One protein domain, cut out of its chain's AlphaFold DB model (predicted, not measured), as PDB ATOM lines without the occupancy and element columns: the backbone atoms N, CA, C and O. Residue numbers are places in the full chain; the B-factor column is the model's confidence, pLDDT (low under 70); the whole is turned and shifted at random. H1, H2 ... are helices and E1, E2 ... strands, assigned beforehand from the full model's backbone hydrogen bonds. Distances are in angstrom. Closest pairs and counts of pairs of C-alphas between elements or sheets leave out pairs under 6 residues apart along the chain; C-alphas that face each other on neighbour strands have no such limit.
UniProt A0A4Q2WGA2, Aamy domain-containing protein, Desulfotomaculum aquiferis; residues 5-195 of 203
ATOM      1  N   ASN A   5      31.800 -14.016  94.612       93.62
ATOM      2  CA  ASN A   5      32.912 -13.814  93.714       93.62
ATOM      3  C   ASN A   5      34.190 -13.288  94.386       93.62
ATOM      4  O   ASN A   5      35.213 -13.128  93.725       93.62
ATOM      5  N   TYR A   6      34.150 -13.021  95.692       94.19
ATOM      6  CA  TYR A   6      35.291 -12.558  96.478       94.19
ATOM      7  C   TYR A   6      35.925 -13.667  97.321       94.19
ATOM      8  O   TYR A   6      36.837 -13.372  98.091       94.19
ATOM      9  N   LEU A   7      35.474 -14.926  97.238       94.81
ATOM     10  CA  LEU A   7      36.014 -15.996  98.087       94.81
ATOM     11  C   LEU A   7      37.529 -16.152  97.925       94.81
ATOM     12  O   LEU A   7      38.263 -16.036  98.910       94.81
ATOM     13  N   ILE A   8      37.987 -16.346  96.689       96.31
ATOM     14  CA  ILE A   8      39.389 -16.622  96.380       96.31
ATOM     15  C   ILE A   8      40.110 -15.360  95.906       96.31
ATOM     16  O   ILE A   8      39.560 -14.539  95.169       96.31
ATOM     17  N   LYS A   9      41.353 -15.217  96.372       95.12
ATOM     18  CA  LYS A   9      42.314 -14.187  95.975       95.12
ATOM     19  C   LYS A   9      43.498 -14.894  95.331       95.12
ATOM     20  O   LYS A   9      43.694 -16.085  95.534       95.12
ATOM     21  N   ASP A  10      44.265 -14.159  94.548       96.06
ATOM     22  CA  ASP A  10      45.489 -14.649  93.934       96.06
ATOM     23  C   ASP A  10      46.521 -15.086  94.985       96.06
ATOM     24  O   ASP A  10      46.912 -14.285  95.834       96.06
ATOM     25  N   ASP A  11      47.015 -16.321  94.885       95.75
ATOM     26  CA  ASP A  11      47.989 -16.890  95.833       95.75
ATOM     27  C   ASP A  11      49.319 -16.128  95.856       95.75
ATOM     28  O   ASP A  11      50.025 -16.101  96.864       95.75
ATOM     29  N   LEU A  12      49.665 -15.483  94.738       97.12
ATOM     30  CA  LEU A  12      50.876 -14.676  94.612       97.12
ATOM     31  C   LEU A  12      50.690 -13.239  95.117       97.12
ATOM     32  O   LEU A  12      51.649 -12.467  95.088       97.12
ATOM     33  N   LEU A  13      49.476 -12.872  95.552       95.44
ATOM     34  CA  LEU A  13      49.108 -11.529  96.006       95.44
ATOM     35  C   LEU A  13      49.566 -10.436  95.026       95.44
ATOM     36  O   LEU A  13      50.075  -9.386  95.427       95.44
ATOM     37  N   ARG A  14      49.424 -10.694  93.719       96.50
ATOM     38  CA  ARG A  14      49.841  -9.746  92.683       96.50
ATOM     39  C   ARG A  14      49.043  -8.452  92.773       96.50
ATOM     40  O   ARG A  14      47.841  -8.443  93.025       96.50
ATOM     41  N   ASN A  15      49.727  -7.346  92.492       96.31
ATOM     42  CA  ASN A  15      49.088  -6.039  92.415       96.31
ATOM     43  C   ASN A  15      48.138  -5.980  91.218       96.31
ATOM     44  O   ASN A  15      48.522  -6.303  90.091       96.31
ATOM     45  N   ASN A  16      46.923  -5.495  91.457       95.94
ATOM     46  CA  ASN A  16      46.012  -5.132  90.383       95.94
ATOM     47  C   ASN A  16      46.558  -3.937  89.585       95.94
ATOM     48  O   ASN A  16      47.116  -3.006  90.180       95.94
ATOM     49  N   PRO A  17      46.384  -3.920  88.253       95.19
ATOM     50  CA  PRO A  17      46.723  -2.753  87.461       95.19
ATOM     51  C   PRO A  17      45.791  -1.584  87.788       95.19
ATOM     52  O   PRO A  17      44.629  -1.760  88.158       95.19
ATOM     53  N   TRP A  18      46.312  -0.369  87.647       94.62
ATOM     54  CA  TRP A  18      45.540   0.852  87.857       94.62
ATOM     55  C   TRP A  18      44.598   1.124  86.689       94.62
ATOM     56  O   TRP A  18      44.943   0.918  85.527       94.62
ATOM     57  N   LYS A  19      43.434   1.680  87.012       92.44
ATOM     58  CA  LYS A  19      42.418   2.140  86.071       92.44
ATOM     59  C   LYS A  19      41.959   3.538  86.458       92.44
ATOM     60  O   LYS A  19      41.777   3.849  87.632       92.44
ATOM     61  N   LEU A  20      41.714   4.386  85.464       90.25
ATOM     62  CA  LEU A  20      41.126   5.697  85.718       90.25
ATOM     63  C   LEU A  20      39.671   5.541  86.193       90.25
ATOM     64  O   LEU A  20      38.815   5.061  85.448       90.25
ATOM     65  N   SER A  21      39.392   5.981  87.419       85.88
ATOM     66  CA  SER A  21      38.045   6.035  87.984       85.88
ATOM     67  C   SER A  21      37.923   7.161  89.005       85.88
ATOM     68  O   SER A  21      38.882   7.503  89.693       85.88
ATOM     69  N   PHE A  22      36.721   7.724  89.118       79.75
ATOM     70  CA  PHE A  22      36.368   8.680  90.171       79.75
ATOM     71  C   PHE A  22      35.824   7.993  91.431       79.75
ATOM     72  O   PHE A  22      35.651   8.648  92.457       79.75
ATOM     73  N   ASN A  23      35.541   6.688  91.361       75.62
ATOM     74  CA  ASN A  23      35.198   5.883  92.526       75.62
ATOM     75  C   ASN A  23      36.489   5.299  93.121       75.62
ATOM     76  O   ASN A  23      37.140   4.520  92.425       75.62
ATOM     77  N   PRO A  24      36.844   5.611  94.384       74.94
ATOM     78  CA  PRO A  24      38.068   5.127  95.022       74.94
ATOM     79  C   PRO A  24      38.233   3.605  95.037       74.94
ATOM     80  O   PRO A  24      39.357   3.133  95.134       74.94
ATOM     81  N   ILE A  25      37.138   2.843  94.971       76.50
ATOM     82  CA  ILE A  25      37.200   1.377  94.938       76.50
ATOM     83  C   ILE A  25      37.537   0.885  93.526       76.50
ATOM     84  O   ILE A  25      38.300  -0.055  93.394       76.50
ATOM     85  N   ASP A  26      37.076   1.573  92.477       83.88
ATOM     86  CA  ASP A  26      37.239   1.150  91.077       83.88
ATOM     87  C   ASP A  26      38.485   1.757  90.397       83.88
ATOM     88  O   ASP A  26      38.571   1.797  89.167       83.88
ATOM     89  N   VAL A  27      39.440   2.282  91.176       90.50
ATOM     90  CA  VAL A  27      40.721   2.822  90.664       90.50
ATOM     91  C   VAL A  27      41.694   1.728  90.219       90.50
ATOM     92  O   VAL A  27      42.786   2.017  89.738       90.50
ATOM     93  N   GLN A  28      41.319   0.464  90.384       91.94
ATOM     94  CA  GLN A  28      42.081  -0.695  89.950       91.94
ATOM     95  C   GLN A  28      41.214  -1.603  89.080       91.94
ATOM     96  O   GLN A  28      39.995  -1.683  89.236       91.94
ATOM     97  N   GLU A  29      41.851  -2.310  88.153       90.56
ATOM     98  CA  GLU A  29      41.231  -3.456  87.503       90.56
ATOM     99  C   GLU A  29      41.348  -4.656  88.437       90.56
ATOM    100  O   GLU A  29      42.432  -5.185  88.671       90.56
ATOM    101  N   HIS A  30      40.222  -5.068  89.001       90.69
ATOM    102  CA  HIS A  30      40.162  -6.119  90.009       90.69
ATOM    103  C   HIS A  30      40.310  -7.525  89.404       90.69
ATOM    104  O   HIS A  30      39.312  -8.204  89.149       90.69
ATOM    105  N   ILE A  31      41.552  -7.926  89.126       91.88
ATOM    106  CA  ILE A  31      41.922  -9.182  88.445       91.88
ATOM    107  C   ILE A  31      42.408 -10.245  89.444       91.88
ATOM    108  O   ILE A  31      42.194 -11.449  89.258       91.88
ATOM    109  N   TYR A  32      43.111  -9.812  90.488       94.50
ATOM    110  CA  TYR A  32      43.804 -10.692  91.429       94.50
ATOM    111  C   TYR A  32      43.119 -10.771  92.795       94.50
ATOM    112  O   TYR A  32      43.318 -11.732  93.528       94.50
ATOM    113  N   ASP A  33      42.275  -9.806  93.146       93.44
ATOM    114  CA  ASP A  33      41.620  -9.711  94.454       93.44
ATOM    115  C   ASP A  33      40.201 -10.306  94.495       93.44
ATOM    116  O   ASP A  33      39.619 -10.420  95.575       93.44
ATOM    117  N   ARG A  34      39.643 -10.687  93.340       92.81
ATOM    118  CA  ARG A  34      38.314 -11.311  93.196       92.81
ATOM    119  C   ARG A  34      38.186 -12.058  91.863       92.81
ATOM    120  O   ARG A  34      39.098 -12.020  91.042       92.81
ATOM    121  N   ASN A  35      37.034 -12.698  91.634       92.56
ATOM    122  CA  ASN A  35      36.669 -13.392  90.388       92.56
ATOM    123  C   ASN A  35      37.703 -14.449  89.945       92.56
ATOM    124  O   ASN A  35      37.943 -14.643  88.752       92.56
ATOM    125  N   ARG A  36      38.352 -15.120  90.900       94.88
ATOM    126  CA  ARG A  36      39.371 -16.131  90.606       94.88
ATOM    127  C   ARG A  36      38.719 -17.434  90.111       94.88
ATOM    128  O   ARG A  36      37.698 -17.810  90.693       94.88
ATOM    129  N   PRO A  37      39.270 -18.117  89.083       94.19
ATOM    130  CA  PRO A  37      38.677 -19.328  88.501       94.19
ATOM    131  C   PRO A  37      38.318 -20.412  89.522       94.19
ATOM    132  O   PRO A  37      37.269 -21.034  89.416       94.19
ATOM    133  N   GLU A  38      39.140 -20.566  90.554       96.12
ATOM    134  CA  GLU A  38      38.988 -21.534  91.643       96.12
ATOM    135  C   GLU A  38      37.683 -21.319  92.439       96.12
ATOM    136  O   GLU A  38      37.149 -22.245  93.048       96.12
ATOM    137  N   THR A  39      37.109 -20.111  92.396       96.38
ATOM    138  CA  THR A  39      35.793 -19.820  92.991       96.38
ATOM    139  C   THR A  39      34.687 -20.659  92.343       96.38
ATOM    140  O   THR A  39      33.749 -21.066  93.028       96.38
ATOM    141  N   HIS A  40      34.796 -20.962  91.045       97.00
ATOM    142  CA  HIS A  40      33.820 -21.793  90.338       97.00
ATOM    143  C   HIS A  40      33.842 -23.241  90.832       97.00
ATOM    144  O   HIS A  40      32.784 -23.847  90.994       97.00
ATOM    145  N   ASP A  41      35.018 -23.783  91.153       97.25
ATOM    146  CA  ASP A  41      35.123 -25.135  91.709       97.25
ATOM    147  C   ASP A  41      34.432 -25.221  93.077       97.25
ATOM    148  O   ASP A  41      33.662 -26.151  93.326       97.25
ATOM    149  N   ILE A  42      34.580 -24.187  93.911       97.06
ATOM    150  CA  ILE A  42      33.852 -24.071  95.183       97.06
ATOM    151  C   ILE A  42      32.339 -23.978  94.947       97.06
ATOM    152  O   ILE A  42      31.565 -24.655  95.627       97.06
ATOM    153  N   CYS A  43      31.887 -23.182  93.972       97.75
ATOM    154  CA  CYS A  43      30.469 -23.111  93.609       97.75
ATOM    155  C   CYS A  43      29.915 -24.485  93.205       97.75
ATOM    156  O   CYS A  43      28.822 -24.844  93.648       97.75
ATOM    157  N   LYS A  44      30.674 -25.281  92.442       98.00
ATOM    158  CA  LYS A  44      30.293 -26.652  92.057       98.00
ATOM    159  C   LYS A  44      30.220 -27.592  93.250       98.00
ATOM    160  O   LYS A  44      29.307 -28.411  93.339       98.00
ATOM    161  N   GLU A  45      31.160 -27.502  94.184       98.00
ATOM    162  CA  GLU A  45      31.125 -28.304  95.411       98.00
ATOM    163  C   GLU A  45      29.912 -27.966  96.280       98.00
ATOM    164  O   GLU A  45      29.185 -28.864  96.713       98.00
ATOM    165  N   ILE A  46      29.634 -26.675  96.471       97.81
ATOM    166  CA  ILE A  46      28.457 -26.213  97.215       97.81
ATOM    167  C   ILE A  46      27.173 -26.639  96.497       97.81
ATOM    168  O   ILE A  46      26.219 -27.068  97.154       97.81
ATOM    169  N   ARG A  47      27.151 -26.596  95.161       97.81
ATOM    170  CA  ARG A  47      26.024 -27.088  94.369       97.81
ATOM    171  C   ARG A  47      25.789 -28.582  94.583       97.81
ATOM    172  O   ARG A  47      24.682 -28.950  94.958       97.81
ATOM    173  N   LYS A  48      26.830 -29.418  94.498       98.06
ATOM    174  CA  LYS A  48      26.748 -30.864  94.790       98.06
ATOM    175  C   LYS A  48      26.226 -31.164  96.195       98.06
ATOM    176  O   LYS A  48      25.556 -32.172  96.395       98.06
ATOM    177  N   ILE A  49      26.569 -30.341  97.189       97.88
ATOM    178  CA  ILE A  49      26.035 -30.484  98.551       97.88
ATOM    179  C   ILE A  49      24.557 -30.093  98.582       97.88
ATOM    180  O   ILE A  49      23.759 -30.800  99.190       97.88
ATOM    181  N   THR A  50      24.202 -28.989  97.927       97.88
ATOM    182  CA  THR A  50      22.828 -28.472  97.877       97.88
ATOM    183  C   THR A  50      21.886 -29.455  97.191       97.88
ATOM    184  O   THR A  50      20.815 -29.713  97.723       97.88
ATOM    185  N   ASP A  51      22.322 -30.079  96.093       97.19
ATOM    186  CA  ASP A  51      21.542 -31.055  95.320       97.19
ATOM    187  C   ASP A  51      21.196 -32.335  96.106       97.19
ATOM    188  O   ASP A  51      20.342 -33.108  95.683       97.19
ATOM    189  N   LYS A  52      21.818 -32.569  97.273       98.19
ATOM    190  CA  LYS A  52      21.428 -33.661  98.188       98.19
ATOM    191  C   LYS A  52      20.124 -33.380  98.937       98.19
ATOM    192  O   LYS A  52      19.629 -34.267  99.628       98.19
ATOM    193  N   TYR A  53      19.603 -32.158  98.852       98.06
ATOM    194  CA  TYR A  53      18.413 -31.710  99.560       98.06
ATOM    195  C   TYR A  53      17.387 -31.172  98.561       98.06
ATOM    196  O   TYR A  53      17.665 -30.233  97.817       98.06
ATOM    197  N   GLU A  54      16.181 -31.737  98.585       96.12
ATOM    198  CA  GLU A  54      15.067 -31.268  97.759       96.12
ATOM    199  C   GLU A  54      14.660 -29.831  98.127       96.12
ATOM    200  O   GLU A  54      14.801 -29.393  99.276       96.12
ATOM    201  N   ASP A  55      14.156 -29.090  97.139       95.62
ATOM    202  CA  ASP A  55      13.656 -27.719  97.288       95.62
ATOM    203  C   ASP A  55      14.658 -26.759  97.951       95.62
ATOM    204  O   ASP A  55      14.321 -25.958  98.833       95.62
ATOM    205  N   ARG A  56      15.933 -26.850  97.568       97.06
ATOM    206  CA  ARG A  56      16.974 -25.892  97.957       97.06
ATOM    207  C   ARG A  56      17.515 -25.184  96.732       97.06
ATOM    208  O   ARG A  56      17.680 -25.771  95.673       97.06
ATOM    209  N   MET A  57      17.813 -23.901  96.901       96.25
ATOM    210  CA  MET A  57      18.378 -23.080  95.842       96.25
ATOM    211  C   MET A  57      19.540 -22.244  96.362       96.25
ATOM    212  O   MET A  57      19.563 -21.806  97.512       96.25
ATOM    213  N   LEU A  58      20.484 -21.984  95.466       97.62
ATOM    214  CA  LEU A  58      21.626 -21.113  95.702       97.62
ATOM    215  C   LEU A  58      21.415 -19.810  94.951       97.62
ATOM    216  O   LEU A  58      21.330 -19.802  93.724       97.62
ATOM    217  N   VAL A  59      21.371 -18.716  95.702       96.81
ATOM    218  CA  VAL A  59      21.403 -17.359  95.159       96.81
ATOM    219  C   VAL A  59      22.728 -16.745  95.568       96.81
ATOM    220  O   VAL A  59      22.966 -16.565  96.764       96.81
ATOM    221  N   GLY A  60      23.604 -16.462  94.610       95.69
ATOM    222  CA  GLY A  60      24.875 -15.788  94.866       95.69
ATOM    223  C   GLY A  60      24.846 -14.350  94.395       95.69
ATOM    224  O   GLY A  60      24.385 -14.063  93.296       95.69
ATOM    225  N   GLU A  61      25.343 -13.448  95.226       94.31
ATOM    226  CA  GLU A  61      25.579 -12.065  94.848       94.31
ATOM    227  C   GLU A  61      26.917 -11.971  94.107       94.31
ATOM    228  O   GLU A  61      27.967 -12.258  94.685       94.31
ATOM    229  N   ILE A  62      26.882 -11.590  92.826       91.94
ATOM    230  CA  ILE A  62      28.092 -11.362  92.031       91.94
ATOM    231  C   ILE A  62      28.292  -9.857  91.918       91.94
ATOM    232  O   ILE A  62      27.631  -9.203  91.113       91.94
ATOM    233  N   TYR A  63      29.190  -9.285  92.721       87.25
ATOM    234  CA  TYR A  63      29.403  -7.838  92.713       87.25
ATOM    235  C   TYR A  63      30.220  -7.418  91.480       87.25
ATOM    236  O   TYR A  63      31.450  -7.321  91.521       87.25
ATOM    237  N   THR A  64      29.528  -7.228  90.355       84.19
ATOM    238  CA  THR A  64      30.094  -6.852  89.053       84.19
ATOM    239  C   THR A  64      29.083  -6.105  88.185       84.19
ATOM    240  O   THR A  64      27.883  -6.358  88.238       84.19
ATOM    241  N   ASN A  65      29.575  -5.221  87.316       79.25
ATOM    242  CA  ASN A  65      28.758  -4.566  86.287       79.25
ATOM    243  C   ASN A  65      28.687  -5.373  84.980       79.25
ATOM    244  O   ASN A  65      28.006  -4.960  84.043       79.25
ATOM    245  N   SER A  66      29.405  -6.494  84.893       87.62
ATOM    246  CA  SER A  66      29.506  -7.317  83.691       87.62
ATOM    247  C   SER A  66      28.465  -8.434  83.705       87.62
ATOM    248  O   SER A  66      28.523  -9.340  84.537       87.62
ATOM    249  N   VAL A  67      27.549  -8.414  82.730       90.50
ATOM    250  CA  VAL A  67      26.600  -9.517  82.497       90.50
ATOM    251  C   VAL A  67      27.351 -10.835  82.326       90.50
ATOM    252  O   VAL A  67      26.974 -11.839  82.919       90.50
ATOM    253  N   LYS A  68      28.450 -10.824  81.564       91.50
ATOM    254  CA  LYS A  68      29.270 -12.011  81.306       91.50
ATOM    255  C   LYS A  68      29.840 -12.612  82.591       91.50
ATOM    256  O   LYS A  68      29.821 -13.828  82.742       91.50
ATOM    257  N   GLU A  69      30.345 -11.777  83.501       91.31
ATOM    258  CA  GLU A  69      30.882 -12.260  84.778       91.31
ATOM    259  C   GLU A  69      29.778 -12.847  85.653       91.31
ATOM    260  O   GLU A  69      29.952 -13.944  86.164       91.31
ATOM    261  N   ALA A  70      28.628 -12.176  85.775       93.00
ATOM    262  CA  ALA A  70      27.497 -12.711  86.534       93.00
ATOM    263  C   ALA A  70      27.009 -14.051  85.959       93.00
ATOM    264  O   ALA A  70      26.790 -15.007  86.697       93.00
ATOM    265  N   VAL A  71      26.897 -14.143  84.632       94.94
ATOM    266  CA  VAL A  71      26.453 -15.353  83.934       94.94
ATOM    267  C   VAL A  71      27.409 -16.529  84.129       94.94
ATOM    268  O   VAL A  71      26.947 -17.665  84.218       94.94
ATOM    269  N   ALA A  72      28.717 -16.279  84.227       95.31
ATOM    270  CA  ALA A  72      29.711 -17.336  84.403       95.31
ATOM    271  C   ALA A  72      29.458 -18.188  85.660       95.31
ATOM    272  O   ALA A  72      29.766 -19.372  85.656       95.31
ATOM    273  N   TYR A  73      28.842 -17.622  86.704       96.38
ATOM    274  CA  TYR A  73      28.518 -18.333  87.949       96.38
ATOM    275  C   TYR A  73      27.318 -19.287  87.845       96.38
ATOM    276  O   TYR A  73      26.948 -19.934  88.825       96.38
ATOM    277  N   HIS A  74      26.696 -19.392  86.669       96.62
ATOM    278  CA  HIS A  74      25.799 -20.504  86.358       96.62
ATOM    279  C   HIS A  74      26.559 -21.753  85.876       96.62
ATOM    280  O   HIS A  74      25.932 -22.797  85.691       96.62
ATOM    281  N   GLY A  75      27.880 -21.671  85.664       94.75
ATOM    282  CA  GLY A  75      28.691 -22.760  85.127       94.75
ATOM    283  C   GLY A  75      28.218 -23.174  83.732       94.75
ATOM    284  O   GLY A  75      28.072 -22.352  82.825       94.75
ATOM    285  N   THR A  76      27.923 -24.458  83.567       93.62
ATOM    286  CA  THR A  76      27.302 -25.026  82.356       93.62
ATOM    287  C   THR A  76      25.786 -24.796  82.279       93.62
ATOM    288  O   THR A  76      25.155 -25.126  81.276       93.62
ATOM    289  N   GLY A  77      25.202 -24.182  83.310       93.19
ATOM    290  CA  GLY A  77      23.778 -23.877  83.445       93.19
ATOM    291  C   GLY A  77      23.102 -24.640  84.579       93.19
ATOM    292  O   GLY A  77      22.056 -24.207  85.054       93.19
ATOM    293  N   ASN A  78      23.692 -25.747  85.039       93.69
ATOM    294  CA  ASN A  78      23.075 -26.624  86.032       93.69
ATOM    295  C   ASN A  78      24.043 -27.208  87.075       93.69
ATOM    296  O   ASN A  78      23.586 -27.996  87.897       93.69
ATOM    297  N   ASP A  79      25.320 -26.812  87.088       96.56
ATOM    298  CA  ASP A  79      26.350 -27.371  87.978       96.56
ATOM    299  C   ASP A  79      26.948 -26.364  88.974       96.56
ATOM    300  O   ASP A  79      27.696 -26.767  89.860       96.56
ATOM    301  N   GLU A  80      26.573 -25.083  88.898       97.50
ATOM    302  CA  GLU A  80      26.958 -24.039  89.862       97.50
ATOM    303  C   GLU A  80      25.722 -23.378  90.509       97.50
ATOM    304  O   GLU A  80      24.813 -24.077  90.970       97.50
ATOM    305  N   LEU A  81      25.661 -22.043  90.595       97.56
ATOM    306  CA  LEU A  81      24.565 -21.337  91.253       97.56
ATOM    307  C   LEU A  81      23.249 -21.500  90.488       97.56
ATOM    308  O   LEU A  81      23.201 -21.439  89.258       97.56
ATOM    309  N   HIS A  82      22.152 -21.610  91.240       97.19
ATOM    310  CA  HIS A  82      20.813 -21.594  90.654       97.19
ATOM    311  C   HIS A  82      20.493 -20.197  90.112       97.19
ATOM    312  O   HIS A  82      20.014 -20.069  88.990       97.19
ATOM    313  N   LEU A  83      20.810 -19.153  90.891       96.62
ATOM    314  CA  LEU A  83      20.704 -17.748  90.498       96.62
ATOM    315  C   LEU A  83      21.999 -16.999  90.823       96.62
ATOM    316  O   LEU A  83      22.460 -17.010  91.966       96.62
ATOM    317  N   ALA A  84      22.532 -16.288  89.833       94.31
ATOM    318  CA  ALA A  84      23.609 -15.323  90.006       94.31
ATOM    319  C   ALA A  84      23.035 -13.902  89.913       94.31
ATOM    320  O   ALA A  84      22.499 -13.505  88.876       94.31
ATOM    321  N   PHE A  85      23.085 -13.153  91.014       89.44
ATOM    322  CA  PHE A  85      22.464 -11.837  91.133       89.44
ATOM    323  C   PHE A  85      23.106 -10.853  90.154       89.44
ATOM    324  O   PHE A  85      24.295 -10.545  90.252       89.44
ATOM    325  N   ASN A  86      22.315 -10.373  89.195       82.25
ATOM    326  CA  ASN A  86      22.799  -9.520  88.118       82.25
ATOM    327  C   ASN A  86      22.642  -8.032  88.472       82.25
ATOM    328  O   ASN A  86      21.557  -7.455  88.355       82.25
ATOM    329  N   PHE A  87      23.747  -7.379  88.830       89.75
ATOM    330  CA  PHE A  87      23.750  -5.953  89.164       89.75
ATOM    331  C   PHE A  87      23.648  -5.020  87.953       89.75
ATOM    332  O   PHE A  87      23.254  -3.866  88.111       89.75
ATOM    333  N   SER A  88      23.949  -5.484  86.736       91.38
ATOM    334  CA  SER A  88      23.875  -4.624  85.544       91.38
ATOM    335  C   SER A  88      22.466  -4.046  85.339       91.38
ATOM    336  O   SER A  88      22.319  -2.867  85.018       91.38
ATOM    337  N   PHE A  89      21.428  -4.844  85.610       93.69
ATOM    338  CA  PHE A  89      20.038  -4.401  85.555       93.69
ATOM    339  C   PHE A  89      19.701  -3.442  86.706       93.69
ATOM    340  O   PHE A  89      19.032  -2.432  86.492       93.69
ATOM    341  N   LEU A  90      20.216  -3.707  87.913       94.81
ATOM    342  CA  LEU A  90      20.034  -2.847  89.089       94.81
ATOM    343  C   LEU A  90      20.583  -1.429  88.852       94.81
ATOM    344  O   LEU A  90      19.952  -0.434  89.226       94.81
ATOM    345  N   PHE A  91      21.739  -1.339  88.189       93.25
ATOM    346  CA  PHE A  91      22.416  -0.088  87.851       93.25
ATOM    347  C   PHE A  91      21.875   0.604  86.593       93.25
ATOM    348  O   PHE A  91      22.288   1.724  86.282       93.25
ATOM    349  N   GLN A  92      20.932  -0.010  85.872       95.25
ATOM    350  CA  GLN A  92      20.366   0.565  84.659       95.25
ATOM    351  C   GLN A  92      19.622   1.877  84.964       95.25
ATOM    352  O   GLN A  92      18.677   1.934  85.756       95.25
ATOM    353  N   ASN A  93      20.028   2.952  84.286       96.12
ATOM    354  CA  ASN A  93      19.327   4.235  84.318       96.12
ATOM    355  C   ASN A  93      17.936   4.126  83.681       96.12
ATOM    356  O   ASN A  93      17.725   3.305  82.785       96.12
ATOM    357  N   TRP A  94      17.012   5.013  84.068       97.31
ATOM    358  CA  TRP A  94      15.660   5.059  83.501       97.31
ATOM    359  C   TRP A  94      15.682   5.329  81.987       97.31
ATOM    360  O   TRP A  94      15.760   6.475  81.540       97.31
ATOM    361  N   SER A  95      15.618   4.262  81.194       97.88
ATOM    362  CA  SER A  95      15.629   4.294  79.733       97.88
ATOM    363  C   SER A  95      15.040   2.996  79.199       97.88
ATOM    364  O   SER A  95      15.609   1.930  79.425       97.88
ATOM    365  N   ALA A  96      13.938   3.077  78.451       97.94
ATOM    366  CA  ALA A  96      13.320   1.895  77.845       97.94
ATOM    367  C   ALA A  96      14.305   1.145  76.930       97.94
ATOM    368  O   ALA A  96      14.420  -0.076  77.004       97.94
ATOM    369  N   ARG A  97      15.087   1.883  76.126       98.44
ATOM    370  CA  ARG A  97      16.143   1.303  75.281       98.44
ATOM    371  C   ARG A  97      17.244   0.659  76.121       98.44
ATOM    372  O   ARG A  97      17.718  -0.405  75.750       98.44
ATOM    373  N   GLY A  98      17.642   1.292  77.225       97.62
ATOM    374  CA  GLY A  98      18.669   0.763  78.123       97.62
ATOM    375  C   GLY A  98      18.248  -0.558  78.763       97.62
ATOM    376  O   GLY A  98      18.946  -1.554  78.610       97.62
ATOM    377  N   PHE A  99      17.057  -0.594  79.369       97.62
ATOM    378  CA  PHE A  99      16.485  -1.829  79.910       97.62
ATOM    379  C   PHE A  99      16.376  -2.918  78.845       97.62
ATOM    380  O   PHE A  99      16.837  -4.029  79.077       97.62
ATOM    381  N   TYR A 100      15.838  -2.600  77.664       98.06
ATOM    382  CA  TYR A 100      15.719  -3.575  76.579       98.06
ATOM    383  C   TYR A 100      17.070  -4.196  76.197       98.06
ATOM    384  O   TYR A 100      17.161  -5.414  76.073       98.06
ATOM    385  N   GLN A 101      18.118  -3.382  76.027       97.50
ATOM    386  CA  GLN A 101      19.441  -3.905  75.673       97.50
ATOM    387  C   GLN A 101      20.034  -4.752  76.800       97.50
ATOM    388  O   GLN A 101      20.519  -5.840  76.518       97.50
ATOM    389  N   ASN A 102      19.924  -4.309  78.056       95.69
ATOM    390  CA  ASN A 102      20.424  -5.070  79.201       95.69
ATOM    391  C   ASN A 102      19.715  -6.434  79.345       95.69
ATOM    392  O   ASN A 102      20.371  -7.465  79.464       95.69
ATOM    393  N   ILE A 103      18.380  -6.453  79.249       96.81
ATOM    394  CA  ILE A 103      17.571  -7.682  79.287       96.81
ATOM    395  C   ILE A 103      17.968  -8.618  78.142       96.81
ATOM    396  O   ILE A 103      18.182  -9.811  78.357       96.81
ATOM    397  N   LYS A 104      18.075  -8.079  76.921       97.50
ATOM    398  CA  LYS A 104      18.446  -8.848  75.731       97.50
ATOM    399  C   LYS A 104      19.842  -9.453  75.868       97.50
ATOM    400  O   LYS A 104      20.024 -10.624  75.553       97.50
ATOM    401  N   GLU A 105      20.814  -8.669  76.323       96.12
ATOM    402  CA  GLU A 105      22.182  -9.133  76.553       96.12
ATOM    403  C   GLU A 105      22.212 -10.256  77.589       96.12
ATOM    404  O   GLU A 105      22.844 -11.286  77.352       96.12
ATOM    405  N   TYR A 106      21.478 -10.105  78.694       95.88
ATOM    406  CA  TYR A 106      21.435 -11.122  79.734       95.88
ATOM    407  C   TYR A 106      20.814 -12.427  79.233       95.88
ATOM    408  O   TYR A 106      21.439 -13.478  79.354       95.88
ATOM    409  N   TYR A 107      19.653 -12.370  78.576       96.81
ATOM    410  CA  TYR A 107      19.036 -13.565  77.994       96.81
ATOM    411  C   TYR A 107      19.916 -14.255  76.951       96.81
ATOM    412  O   TYR A 107      19.974 -15.479  76.941       96.81
ATOM    413  N   ASN A 108      20.614 -13.495  76.106       97.00
ATOM    414  CA  ASN A 108      21.492 -14.063  75.082       97.00
ATOM    415  C   ASN A 108      22.786 -14.656  75.649       97.00
ATOM    416  O   ASN A 108      23.422 -15.464  74.978       97.00
ATOM    417  N   SER A 109      23.201 -14.223  76.840       95.62
ATOM    418  CA  SER A 109      24.443 -14.684  77.463       95.62
ATOM    419  C   SER A 109      24.246 -15.958  78.281       95.62
ATOM    420  O   SER A 109      25.199 -16.710  78.460       95.62
ATOM    421  N   LEU A 110      23.034 -16.201  78.789       95.56
ATOM    422  CA  LEU A 110      22.748 -17.327  79.676       95.56
ATOM    423  C   LEU A 110      22.978 -18.687  78.991       95.56
ATOM    424  O   LEU A 110      22.509 -18.896  77.869       95.56
ATOM    425  N   PRO A 111      23.617 -19.650  79.684       95.69
ATOM    426  CA  PRO A 111      23.575 -21.051  79.294       95.69
ATOM    427  C   PRO A 111      22.131 -21.542  79.150       95.69
ATOM    428  O   PRO A 111      21.224 -21.042  79.817       95.69
ATOM    429  N   LYS A 112      21.927 -22.561  78.311       93.19
ATOM    430  CA  LYS A 112      20.599 -23.093  77.965       93.19
ATOM    431  C   LYS A 112      19.723 -23.391  79.190       93.19
ATOM    432  O   LYS A 112      18.539 -23.058  79.174       93.19
ATOM    433  N   ASP A 113      20.314 -23.980  80.228       94.31
ATOM    434  CA  ASP A 113      19.596 -24.441  81.421       94.31
ATOM    435  C   ASP A 113      19.649 -23.437  82.589       94.31
ATOM    436  O   ASP A 113      19.077 -23.683  83.649       94.31
ATOM    437  N   ALA A 114      20.289 -22.278  82.397       96.19
ATOM    438  CA  ALA A 114      20.381 -21.248  83.424       96.19
ATOM    439  C   ALA A 114      19.074 -20.445  83.566       96.19
ATOM    440  O   ALA A 114      18.335 -20.204  82.599       96.19
ATOM    441  N   TRP A 115      18.811 -19.965  84.787       96.56
ATOM    442  CA  TRP A 115      17.620 -19.177  85.104       96.56
ATOM    443  C   TRP A 115      17.961 -17.708  85.415       96.56
ATOM    444  O   TRP A 115      18.752 -17.438  86.323       96.56
ATOM    445  N   PRO A 116      17.375 -16.737  84.689       96.25
ATOM    446  CA  PRO A 116      17.605 -15.317  84.940       96.25
ATOM    447  C   PRO A 116      16.948 -14.840  86.236       96.25
ATOM    448  O   PRO A 116      15.924 -15.360  86.683       96.25
ATOM    449  N   ASN A 117      17.483 -13.753  86.781       96.44
ATOM    450  CA  ASN A 117      16.840 -12.979  87.834       96.44
ATOM    451  C   ASN A 117      17.007 -11.475  87.623       96.44
ATOM    452  O   ASN A 117      17.937 -11.027  86.953       96.44
ATOM    453  N   PHE A 118      16.107 -10.699  88.218       96.81
ATOM    454  CA  PHE A 118      16.116  -9.246  88.111       96.81
ATOM    455  C   PHE A 118      15.832  -8.610  89.467       96.81
ATOM    456  O   PHE A 118      15.040  -9.123  90.255       96.81
ATOM    457  N   THR A 119      16.462  -7.470  89.724       96.06
ATOM    458  CA  THR A 119      16.251  -6.674  90.933       96.06
ATOM    459  C   THR A 119      16.258  -5.190  90.589       96.06
ATOM    460  O   THR A 119      17.041  -4.731  89.758       96.06
ATOM    461  N   LEU A 120      15.366  -4.429  91.216       96.56
ATOM    462  CA  LEU A 120      15.335  -2.975  91.085       96.56
ATOM    463  C   LEU A 120      15.846  -2.279  92.338       96.56
ATOM    464  O   LEU A 120      16.378  -1.177  92.232       96.56
ATOM    465  N   SER A 121      15.733  -2.880  93.516       97.06
ATOM    466  CA  SER A 121      16.295  -2.322  94.740       97.06
ATOM    467  C   SER A 121      16.850  -3.429  95.619       97.06
ATOM    468  O   SER A 121      16.448  -4.584  95.540       97.06
ATOM    469  N   ASN A 122      17.779  -3.053  96.485       96.44
ATOM    470  CA  ASN A 122      18.265  -3.892  97.561       96.44
ATOM    471  C   ASN A 122      18.735  -2.984  98.705       96.44
ATOM    472  O   ASN A 122      18.540  -1.768  98.685       96.44
ATOM    473  N   HIS A 123      19.369  -3.586  99.697       96.12
ATOM    474  CA  HIS A 123      19.897  -2.882 100.856       96.12
ATOM    475  C   HIS A 123      21.219  -2.123 100.622       96.12
ATOM    476  O   HIS A 123      21.713  -1.510 101.568       96.12
ATOM    477  N   ASP A 124      21.805  -2.167  99.424       94.44
ATOM    478  CA  ASP A 124      23.083  -1.509  99.100       94.44
ATOM    479  C   ASP A 124      22.971  -0.394  98.072       94.44
ATOM    480  O   ASP A 124      23.936   0.338  97.849       94.44
ATOM    481  N   GLN A 125      21.818  -0.293  97.417       94.00
ATOM    482  CA  GLN A 125      21.559   0.690  96.386       94.00
ATOM    483  C   GLN A 125      20.384   1.580  96.779       94.00
ATOM    484  O   GLN A 125      19.383   1.084  97.305       94.00
ATOM    485  N   PRO A 126      20.429   2.884  96.440       95.81
ATOM    486  CA  PRO A 126      19.284   3.765  96.625       95.81
ATOM    487  C   PRO A 126      18.037   3.150  95.993       95.81
ATOM    488  O   PRO A 126      18.127   2.667  94.874       95.81
ATOM    489  N   ARG A 127      16.878   3.189  96.647       97.81
ATOM    490  CA  ARG A 127      15.619   2.596  96.160       97.81
ATOM    491  C   ARG A 127      15.278   3.075  94.746       97.81
ATOM    492  O   ARG A 127      15.469   4.254  94.427       97.81
ATOM    493  N   HIS A 128      14.729   2.200  93.899       97.69
ATOM    494  CA  HIS A 128      14.438   2.543  92.499       97.69
ATOM    495  C   HIS A 128      13.484   3.745  92.371       97.69
ATOM    496  O   HIS A 128      13.665   4.575  91.480       97.69
ATOM    497  N   HIS A 129      12.528   3.894  93.301       97.94
ATOM    498  CA  HIS A 129      11.637   5.060  93.391       97.94
ATOM    499  C   HIS A 129      12.434   6.372  93.458       97.94
ATOM    500  O   HIS A 129      12.180   7.313  92.704       97.94
ATOM    501  N   TYR A 130      13.484   6.400  94.284       97.25
ATOM    502  CA  TYR A 130      14.381   7.544  94.410       97.25
ATOM    503  C   TYR A 130      15.302   7.724  93.192       97.25
ATOM    504  O   TYR A 130      15.513   8.860  92.742       97.25
ATOM    505  N   ARG A 131      15.854   6.626  92.645       96.81
ATOM    506  CA  ARG A 131      16.758   6.663  91.475       96.81
ATOM    507  C   ARG A 131      16.050   7.154  90.212       96.81
ATOM    508  O   ARG A 131      16.641   7.903  89.440       96.81
ATOM    509  N   TYR A 132      14.784   6.785  90.017       97.56
ATOM    510  CA  TYR A 132      14.017   7.090  88.803       97.56
ATOM    511  C   TYR A 132      13.075   8.292  88.931       97.56
ATOM    512  O   TYR A 132      12.248   8.515  88.038       97.56
ATOM    513  N   ARG A 133      13.225   9.092  89.995       97.12
ATOM    514  CA  ARG A 133      12.408  10.283  90.269       97.12
ATOM    515  C   ARG A 133      12.232  11.189  89.049       97.12
ATOM    516  O   ARG A 133      13.167  11.463  88.299       97.12
ATOM    517  N   ALA A 134      11.009  11.675  88.875       97.44
ATOM    518  CA  ALA A 134      10.598  12.481  87.729       97.44
ATOM    519  C   ALA A 134       9.485  13.474  88.098       97.44
ATOM    520  O   ALA A 134       8.474  13.586  87.399       97.44
ATOM    521  N   GLY A 135       9.638  14.154  89.239       96.69
ATOM    522  CA  GLY A 135       8.613  15.050  89.779       96.69
ATOM    523  C   GLY A 135       7.285  14.311  89.961       96.69
ATOM    524  O   GLY A 135       7.262  13.215  90.524       96.69
ATOM    525  N   LYS A 136       6.201  14.866  89.403       97.12
ATOM    526  CA  LYS A 136       4.847  14.280  89.450       97.12
ATOM    527  C   LYS A 136       4.725  12.876  88.838       97.12
ATOM    528  O   LYS A 136       3.771  12.170  89.124       97.12
ATOM    529  N   ASN A 137       5.682  12.465  88.001       97.88
ATOM    530  CA  ASN A 137       5.656  11.167  87.321       97.88
ATOM    531  C   ASN A 137       6.422  10.068  88.075       97.88
ATOM    532  O   ASN A 137       6.544   8.962  87.554       97.88
ATOM    533  N   THR A 138       6.974  10.351  89.260       97.81
ATOM    534  CA  THR A 138       7.814   9.392  90.002       97.81
ATOM    535  C   THR A 138       7.068   8.091  90.302       97.81
ATOM    536  O   THR A 138       7.546   7.022  89.932       97.81
ATOM    537  N   ASP A 139       5.857   8.174  90.855       97.88
ATOM    538  CA  ASP A 139       5.078   6.980  91.206       97.88
ATOM    539  C   ASP A 139       4.635   6.198  89.967       97.88
ATOM    540  O   ASP A 139       4.603   4.970  89.969       97.88
ATOM    541  N   ALA A 140       4.333   6.901  88.871       98.12
ATOM    542  CA  ALA A 140       4.021   6.259  87.601       98.12
ATOM    543  C   ALA A 140       5.227   5.470  87.063       98.12
ATOM    544  O   ALA A 140       5.063   4.332  86.627       98.12
ATOM    545  N   ARG A 141       6.445   6.030  87.143       97.94
ATOM    546  CA  ARG A 141       7.674   5.317  86.761       97.94
ATOM    547  C   ARG A 141       7.939   4.113  87.657       97.94
ATOM    548  O   ARG A 141       8.260   3.055  87.130       97.94
ATOM    549  N   ALA A 142       7.764   4.251  88.972       97.88
ATOM    550  CA  ALA A 142       7.929   3.147  89.918       97.88
ATOM    551  C   ALA A 142       6.966   1.986  89.607       97.88
ATOM    552  O   ALA A 142       7.399   0.843  89.485       97.88
ATOM    553  N   ARG A 143       5.683   2.279  89.345       98.25
ATOM    554  CA  ARG A 143       4.697   1.258  88.946       98.25
ATOM    555  C   ARG A 143       5.053   0.563  87.631       98.25
ATOM    556  O   ARG A 143       4.935  -0.655  87.542       98.25
ATOM    557  N   VAL A 144       5.516   1.307  86.624       98.31
ATOM    558  CA  VAL A 144       5.974   0.716  85.352       98.31
ATOM    559  C   VAL A 144       7.215  -0.157  85.563       98.31
ATOM    560  O   VAL A 144       7.304  -1.231  84.976       98.31
ATOM    561  N   ALA A 145       8.151   0.266  86.418       98.12
ATOM    562  CA  ALA A 145       9.330  -0.525  86.758       98.12
ATOM    563  C   ALA A 145       8.940  -1.842  87.450       98.12
ATOM    564  O   ALA A 145       9.418  -2.900  87.051       98.12
ATOM    565  N   ALA A 146       8.028  -1.785  88.423       97.94
ATOM    566  CA  ALA A 146       7.504  -2.963  89.108       97.94
ATOM    567  C   ALA A 146       6.774  -3.911  88.140       97.94
ATOM    568  O   ALA A 146       7.025  -5.112  88.155       97.94
ATOM    569  N   ALA A 147       5.935  -3.381  87.244       98.38
ATOM    570  CA  ALA A 147       5.272  -4.182  86.217       98.38
ATOM    571  C   ALA A 147       6.281  -4.871  85.288       98.38
ATOM    572  O   ALA A 147       6.153  -6.062  85.022       98.38
ATOM    573  N   MET A 148       7.314  -4.156  84.833       98.19
ATOM    574  CA  MET A 148       8.408  -4.748  84.062       98.19
ATOM    575  C   MET A 148       9.089  -5.871  84.856       98.19
ATOM    576  O   MET A 148       9.156  -6.992  84.369       98.19
ATOM    577  N   LEU A 149       9.525  -5.611  86.091       97.81
ATOM    578  CA  LEU A 149      10.177  -6.608  86.948       97.81
ATOM    579  C   LEU A 149       9.338  -7.888  87.100       97.81
ATOM    580  O   LEU A 149       9.874  -8.984  86.977       97.81
ATOM    581  N   MET A 150       8.027  -7.746  87.310       98.06
ATOM    582  CA  MET A 150       7.105  -8.867  87.531       98.06
ATOM    583  C   MET A 150       6.686  -9.615  86.260       98.06
ATOM    584  O   MET A 150       6.071 -10.672  86.361       98.06
ATOM    585  N   THR A 151       6.977  -9.078  85.074       98.19
ATOM    586  CA  THR A 151       6.576  -9.679  83.787       98.19
ATOM    587  C   THR A 151       7.747 -10.244  82.990       98.19
ATOM    588  O   THR A 151       7.536 -10.941  81.996       98.19
ATOM    589  N   LEU A 152       8.987  -9.971  83.404       97.94
ATOM    590  CA  LEU A 152      10.172 -10.555  82.784       97.94
ATOM    591  C   LEU A 152      10.260 -12.060  83.073       97.94
ATOM    592  O   LEU A 152       9.930 -12.522  84.163       97.94
ATOM    593  N   ARG A 153      10.764 -12.833  82.101       97.44
ATOM    594  CA  ARG A 153      11.133 -14.236  82.320       97.44
ATOM    595  C   ARG A 153      12.257 -14.277  83.349       97.44
ATOM    596  O   ARG A 153      13.354 -13.812  83.061       97.44
ATOM    597  N   GLY A 154      12.009 -14.901  84.489       96.75
ATOM    598  CA  GLY A 154      13.010 -15.098  85.528       96.75
ATOM    599  C   GLY A 154      12.418 -14.972  86.918       96.75
ATOM    600  O   GLY A 154      11.202 -14.941  87.086       96.75
ATOM    601  N   THR A 155      13.296 -14.893  87.910       97.56
ATOM    602  CA  THR A 155      12.906 -14.662  89.303       97.56
ATOM    603  C   THR A 155      13.029 -13.173  89.646       97.56
ATOM    604  O   THR A 155      14.145 -12.643  89.616       97.56
ATOM    605  N   PRO A 156      11.926 -12.476  89.973       97.25
ATOM    606  CA  PRO A 156      11.996 -11.111  90.471       97.25
ATOM    607  C   PRO A 156      12.430 -11.098  91.940       97.25
ATOM    608  O   PRO A 156      11.900 -11.838  92.768       97.25
ATOM    609  N   PHE A 157      13.357 -10.208  92.279       97.06
ATOM    610  CA  PHE A 157      13.699  -9.880  93.656       97.06
ATOM    611  C   PHE A 157      13.113  -8.522  94.021       97.06
ATOM    612  O   PHE A 157      13.484  -7.501  93.435       97.06
ATOM    613  N   ILE A 158      12.210  -8.534  94.999       97.50
ATOM    614  CA  ILE A 158      11.551  -7.349  95.547       97.50
ATOM    615  C   ILE A 158      12.139  -7.082  96.930       97.50
ATOM    616  O   ILE A 158      12.085  -7.931  97.820       97.50
ATOM    617  N   TYR A 159      12.704  -5.897  97.114       98.00
ATOM    618  CA  TYR A 159      13.149  -5.396  98.403       98.00
ATOM    619  C   TYR A 159      11.985  -4.750  99.155       98.00
ATOM    620  O   TYR A 159      11.145  -4.078  98.555       98.00
ATOM    621  N   TYR A 160      11.937  -4.927 100.478       97.81
ATOM    622  CA  TYR A 160      10.813  -4.442 101.284       97.81
ATOM    623  C   TYR A 160      10.560  -2.949 101.059       97.81
ATOM    624  O   TYR A 160      11.494  -2.136 100.989       97.81
ATOM    625  N   GLY A 161       9.291  -2.576 100.965       97.19
ATOM    626  CA  GLY A 161       8.869  -1.216 100.697       97.19
ATOM    627  C   GLY A 161       8.773  -0.866  99.215       97.19
ATOM    628  O   GLY A 161       8.165   0.154  98.896       97.19
ATOM    629  N   GLU A 162       9.335  -1.658  98.294       97.19
ATOM    630  CA  GLU A 162       9.120  -1.436  96.856       97.19
ATOM    631  C   GLU A 162       7.634  -1.557  96.492       97.19
ATOM    632  O   GLU A 162       7.135  -0.773  95.685       97.19
ATOM    633  N   GLU A 163       6.915  -2.468  97.147       96.19
ATOM    634  CA  GLU A 163       5.489  -2.736  96.958       96.19
ATOM    635  C   GLU A 163       4.576  -1.565  97.354       96.19
ATOM    636  O   GLU A 163       3.501  -1.406  96.777       96.19
ATOM    637  N   ILE A 164       5.020  -0.709  98.282       95.81
ATOM    638  CA  ILE A 164       4.310   0.519  98.680       95.81
ATOM    639  C   ILE A 164       4.962   1.791  98.114       95.81
ATOM    640  O   ILE A 164       4.553   2.901  98.448       95.81
ATOM    641  N   GLY A 165       5.987   1.657  97.266       95.88
ATOM    642  CA  GLY A 165       6.686   2.796  96.669       95.88
ATOM    643  C   GLY A 165       7.557   3.594  97.647       95.88
ATOM    644  O   GLY A 165       7.734   4.796  97.455       95.88
ATOM    645  N   MET A 166       8.122   2.955  98.680       97.00
ATOM    646  CA  MET A 166       9.062   3.609  99.597       97.00
ATOM    647  C   MET A 166      10.209   4.266  98.822       97.00
ATOM    648  O   MET A 166      10.867   3.655  97.976       97.00
ATOM    649  N   THR A 167      10.487   5.518  99.175       96.50
ATOM    650  CA  THR A 167      11.637   6.278  98.679       96.50
ATOM    651  C   THR A 167      12.789   6.246  99.683       96.50
ATOM    652  O   THR A 167      12.627   5.777 100.810       96.50
ATOM    653  N   ASN A 168      13.969   6.733  99.296       96.06
ATOM    654  CA  ASN A 168      15.094   6.846 100.227       96.06
ATOM    655  C   ASN A 168      14.747   7.782 101.391       96.06
ATOM    656  O   ASN A 168      14.308   8.917 101.188       96.06
ATOM    657  N   GLY A 169      15.008   7.327 102.611       91.94
ATOM    658  CA  GLY A 169      14.845   8.123 103.813       91.94
ATOM    659  C   GLY A 169      15.860   9.260 103.914       91.94
ATOM    660  O   GLY A 169      16.978   9.201 103.393       91.94
ATOM    661  N   LYS A 170      15.479  10.322 104.624       91.50
ATOM    662  CA  LYS A 170      16.384  11.430 104.946       91.50
ATOM    663  C   LYS A 170      17.199  11.070 106.187       91.50
ATOM    664  O   LYS A 170      16.659  11.042 107.288       91.50
ATOM    665  N   ILE A 171      18.499  10.844 106.011       93.69
ATOM    666  CA  ILE A 171      19.426  10.545 107.109       93.69
ATOM    667  C   ILE A 171      20.247  11.790 107.439       93.69
ATOM    668  O   ILE A 171      20.997  12.308 106.611       93.69
ATOM    669  N   ILE A 172      20.092  12.284 108.664       93.25
ATOM    670  CA  ILE A 172      20.942  13.345 109.210       93.25
ATOM    671  C   ILE A 172      22.274  12.756 109.679       93.25
ATOM    672  O   ILE A 172      22.310  11.623 110.148       93.25
ATOM    673  N   ARG A 173      23.361  13.541 109.636       91.56
ATOM    674  CA  ARG A 173      24.721  13.075 109.977       91.56
ATOM    675  C   ARG A 173      24.789  12.297 111.296       91.56
ATOM    676  O   ARG A 173      25.406  11.243 111.352       91.56
ATOM    677  N   LYS A 174      24.133  12.801 112.347       94.31
ATOM    678  CA  LYS A 174      24.126  12.171 113.680       94.31
ATOM    679  C   LYS A 174      23.393  10.824 113.741       94.31
ATOM    680  O   LYS A 174      23.567  10.096 114.706       94.31
ATOM    681  N   ALA A 175      22.558  10.523 112.748       94.56
ATOM    682  CA  ALA A 175      21.777   9.295 112.662       94.56
ATOM    683  C   ALA A 175      22.411   8.242 111.739       94.56
ATOM    684  O   ALA A 175      21.873   7.144 111.644       94.56
ATOM    685  N   ILE A 176      23.531   8.556 111.073       95.62
ATOM    686  CA  ILE A 176      24.246   7.603 110.217       95.62
ATOM    687  C   ILE A 176      24.724   6.431 111.073       95.62
ATOM    688  O   ILE A 176      25.409   6.625 112.082       95.62
ATOM    689  N   GLN A 177      24.391   5.220 110.644       96.19
ATOM    690  CA  GLN A 177      24.809   3.969 111.261       96.19
ATOM    691  C   GLN A 177      25.806   3.204 110.397       96.19
ATOM    692  O   GLN A 177      26.755   2.649 110.961       96.19
ATOM    693  N   ASP A 178      25.655   3.244 109.070       94.75
ATOM    694  CA  ASP A 178      26.526   2.546 108.129       94.75
ATOM    695  C   ASP A 178      27.990   2.998 108.290       94.75
ATOM    696  O   ASP A 178      28.303   4.186 108.122       94.75
ATOM    697  N   PRO A 179      28.927   2.072 108.577       93.75
ATOM    698  CA  PRO A 179      30.350   2.379 108.659       93.75
ATOM    699  C   PRO A 179      30.923   3.055 107.410       93.75
ATOM    700  O   PRO A 179      31.906   3.790 107.526       93.75
ATOM    701  N   LEU A 180      30.353   2.812 106.221       89.25
ATOM    702  CA  LEU A 180      30.752   3.519 104.997       89.25
ATOM    703  C   LEU A 180      30.383   5.006 105.070       89.25
ATOM    704  O   LEU A 180      31.226   5.864 104.809       89.25
ATOM    705  N   GLY A 181      29.159   5.314 105.505       91.69
ATOM    706  CA  GLY A 181      28.696   6.687 105.698       91.69
ATOM    707  C   GLY A 181      29.455   7.412 106.808       91.69
ATOM    708  O   GLY A 181      29.832   8.570 106.645       91.69
ATOM    709  N   LYS A 182      29.752   6.727 107.922       92.81
ATOM    710  CA  LYS A 182      30.520   7.303 109.043       92.81
ATOM    711  C   LYS A 182      31.931   7.726 108.624       92.81
ATOM    712  O   LYS A 182      32.385   8.790 109.035       92.81
ATOM    713  N   ARG A 183      32.610   6.903 107.816       90.81
ATOM    714  CA  ARG A 183      33.997   7.141 107.379       90.81
ATOM    715  C   ARG A 183      34.111   8.140 106.231       90.81
ATOM    716  O   ARG A 183      35.062   8.909 106.211       90.81
ATOM    717  N   GLY A 184      33.176   8.125 105.281       85.44
ATOM    718  CA  GLY A 184      33.286   8.922 104.057       85.44
ATOM    719  C   GLY A 184      32.447  10.202 104.020       85.44
ATOM    720  O   GLY A 184      32.419  10.875 102.989       85.44
ATOM    721  N   TRP A 185      31.759  10.567 105.105       87.69
ATOM    722  CA  TRP A 185      30.977  11.805 105.166       87.69
ATOM    723  C   TRP A 185      31.839  13.059 104.901       87.69
ATOM    724  O   TRP A 185      32.916  13.180 105.486       87.69
ATOM    725  N   PRO A 186      31.360  14.055 104.121       86.50
ATOM    726  CA  PRO A 186      30.039  14.153 103.480       86.50
ATOM    727  C   PRO A 186      29.948  13.539 102.074       86.50
ATOM    728  O   PRO A 186      28.867  13.542 101.485       86.50
ATOM    729  N   PHE A 187      31.057  13.045 101.525       85.12
ATOM    730  CA  PHE A 187      31.150  12.616 100.128       85.12
ATOM    731  C   PHE A 187      30.513  11.243  99.886       85.12
ATOM    732  O   PHE A 187      29.869  11.031  98.862       85.12
ATOM    733  N   ILE A 188      30.619  10.339 100.861       84.00
ATOM    734  CA  ILE A 188      29.967   9.029 100.873       84.00
ATOM    735  C   ILE A 188      28.941   9.043 102.004       84.00
ATOM    736  O   ILE A 188      29.292   9.153 103.178       84.00
ATOM    737  N   LYS A 189      27.658   8.947 101.651       85.50
ATOM    738  CA  LYS A 189      26.549   8.979 102.621       85.50
ATOM    739  C   LYS A 189      26.244   7.613 103.244       85.50
ATOM    740  O   LYS A 189      25.504   7.558 104.220       85.50
ATOM    741  N   GLY A 190      26.837   6.541 102.717       91.56
ATOM    742  CA  GLY A 190      26.508   5.166 103.091       91.56
ATOM    743  C   GLY A 190      25.138   4.739 102.566       91.56
ATOM    744  O   GLY A 190      24.574   5.395 101.690       91.56
ATOM    745  N   ARG A 191      24.629   3.645 103.130       96.19
ATOM    746  CA  ARG A 191      23.431   2.923 102.678       96.19
ATOM    747  C   ARG A 191      22.226   3.062 103.610       96.19
ATOM    748  O   ARG A 191      21.213   2.386 103.467       96.19
ATOM    749  N   ASP A 192      22.321   3.919 104.627       96.62
ATOM    750  CA  ASP A 192      21.266   4.048 105.643       96.62
ATOM    751  C   ASP A 192      19.936   4.558 105.061       96.62
ATOM    752  O   ASP A 192      18.866   4.253 105.585       96.62
ATOM    753  N   ALA A 193      19.981   5.325 103.968       96.44
ATOM    754  CA  ALA A 193      18.793   5.929 103.369       96.44
ATOM    755  C   ALA A 193      17.829   4.883 102.780       96.44
ATOM    756  O   ALA A 193      16.614   5.047 102.851       96.44
ATOM    757  N   GLU A 194      18.346   3.792 102.226       96.94
ATOM    758  CA  GLU A 194      17.575   2.660 101.713       96.94
ATOM    759  C   GLU A 194      17.225   1.626 102.802       96.94
ATOM    760  O   GLU A 194      16.441   0.708 102.553       96.94
ATOM    761  N   ARG A 195      17.738   1.795 104.028       97.75
ATOM    762  CA  ARG A 195      17.559   0.877 105.170       97.75
ATOM    763  C   ARG A 195      16.622   1.411 106.260       97.75
ATOM    764  O   ARG A 195      16.559   0.837 107.344       97.75
TER     765      ARG A 195
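What this domain is: This is residues 5 to 195 of the 203 residues of the protein "Aamy domain-containing protein" of Desulfotomaculum aquiferis (UniProt A0A4Q2WGA2). Four short strands run the same general way side by side in a curved row, E1 beside E2, E2 beside E3 and E3 beside E4, with the helices H2 and H6 packed on the outer side of the curve and H4 packed outside H2 and H3. Around this core run two long stretches with no named element, residues 5 to 37, which loop far out before H1, and residues 158 to 178, which lead from E4 away to H7; the small H8 ends the printed part. The printed part has 191 residues, with eight named helices and four named strands in the order H1 E1 H2 E2 H3 H4 E3 H5 H6 E4 H7 H8. The strands form two sheets of two, E1 with E2 and E3 with E4, each parallel; the class is mostly helix, though under half of the residues are in named elements. The whole is compact, with a radius of gyration of the C-alphas of 18.3 A and spans of 48 by 40 by 33 A.

Where its parts are: The printed part begins at Asn 5, and residues 5 to 37 hold no named element. H1, residues 38 to 50, begins with C-alpha 38 at (38.988, -21.534, 91.643) and is 18.7 A long. E1 is residues 59 to 62, 9.5 A; H2 is residues 67 to 72, 8.6 A; E2 is residues 83 to 86, 8.8 A. H3, residues 87 to 90, 4.8 A, follows E2 with no residue between them. H4, residues 96 to 109, is 20.0 A long and begins with C-alpha 96 at (13.320, 1.895, 77.845). E3 is residues 117 to 119, 7.1 A, and H5 is residues 128 to 131, 4.8 A. H6, residues 138 to 151, is 20.1 A long, and E4 is residues 155 to 157, 6.5 A. H7 is residues 179 to 184, 8.5 A, and H8 is residues 192 to 195, 4.9 A, ending with C-alpha 195 at (17.559, 0.877, 105.170).

How they stand to each other: E1 and E2 are parallel, at 33 degrees, with N 60 and O 83 at 2.9 A and N 85 and O 60 at 2.8 A, within hydrogen-bond range. E1, H2 and E2 form a strand-helix-strand unit, two parallel neighbour strands with a helix between them along the chain, and its crossover is right-handed. The closest C-alphas of H2 and E2, those of Ala 70 and Ala 84, are 5.8 A apart. H4 touches H2 with residues 105 to 109 alone, Val 67 and Tyr 106 having the closest C-alphas at 6.1 A; they run the same way at a shallow tilt of 22 degrees. H4 touches H3 with residues 99 to 103 alone, and the closest C-alphas, those of Phe 89 and Asn 102, are 6.4 A apart. The closest C-alphas of E2 and E3, those of Phe 85 and Asn 117, are 6.6 A apart. E3 and E4 are parallel, at 20 degrees, with N 157 and O 118 at 2.8 A, within hydrogen-bond range. E3, H5 and H6, and E4 form a second such unit, also right-handed. The closest C-alphas of H6 and E4, those of Leu 149 and Pro 156, are 6.0 A apart. H6 touches H5 with residues 138 to 142 alone, His 129 and Ala 142 having the closest C-alphas at 5.4 A. H7 and H8 are close but not clearly touching, the closest C-alphas, those of Gly 181 and Asp 192, being 7.9 A apart. H1 touches no helix, and H1 and H2 are only just apart, at 8.5 A. Every O i to N i+4 pair is within hydrogen-bond range in H1, H2, H4, H6 and H7; H3, H5 and H8 are too short for such a pair.

The domain as a whole: The two C-alphas farthest apart, those of Leu 12 and Lys 136, are 54.6 A apart. The printed part has no cut. The link from E4 to H7, of 21 residues, is long; the others are tight or short. The mean pLDDT of the printed part is 94.6, and no printed residue is under 70.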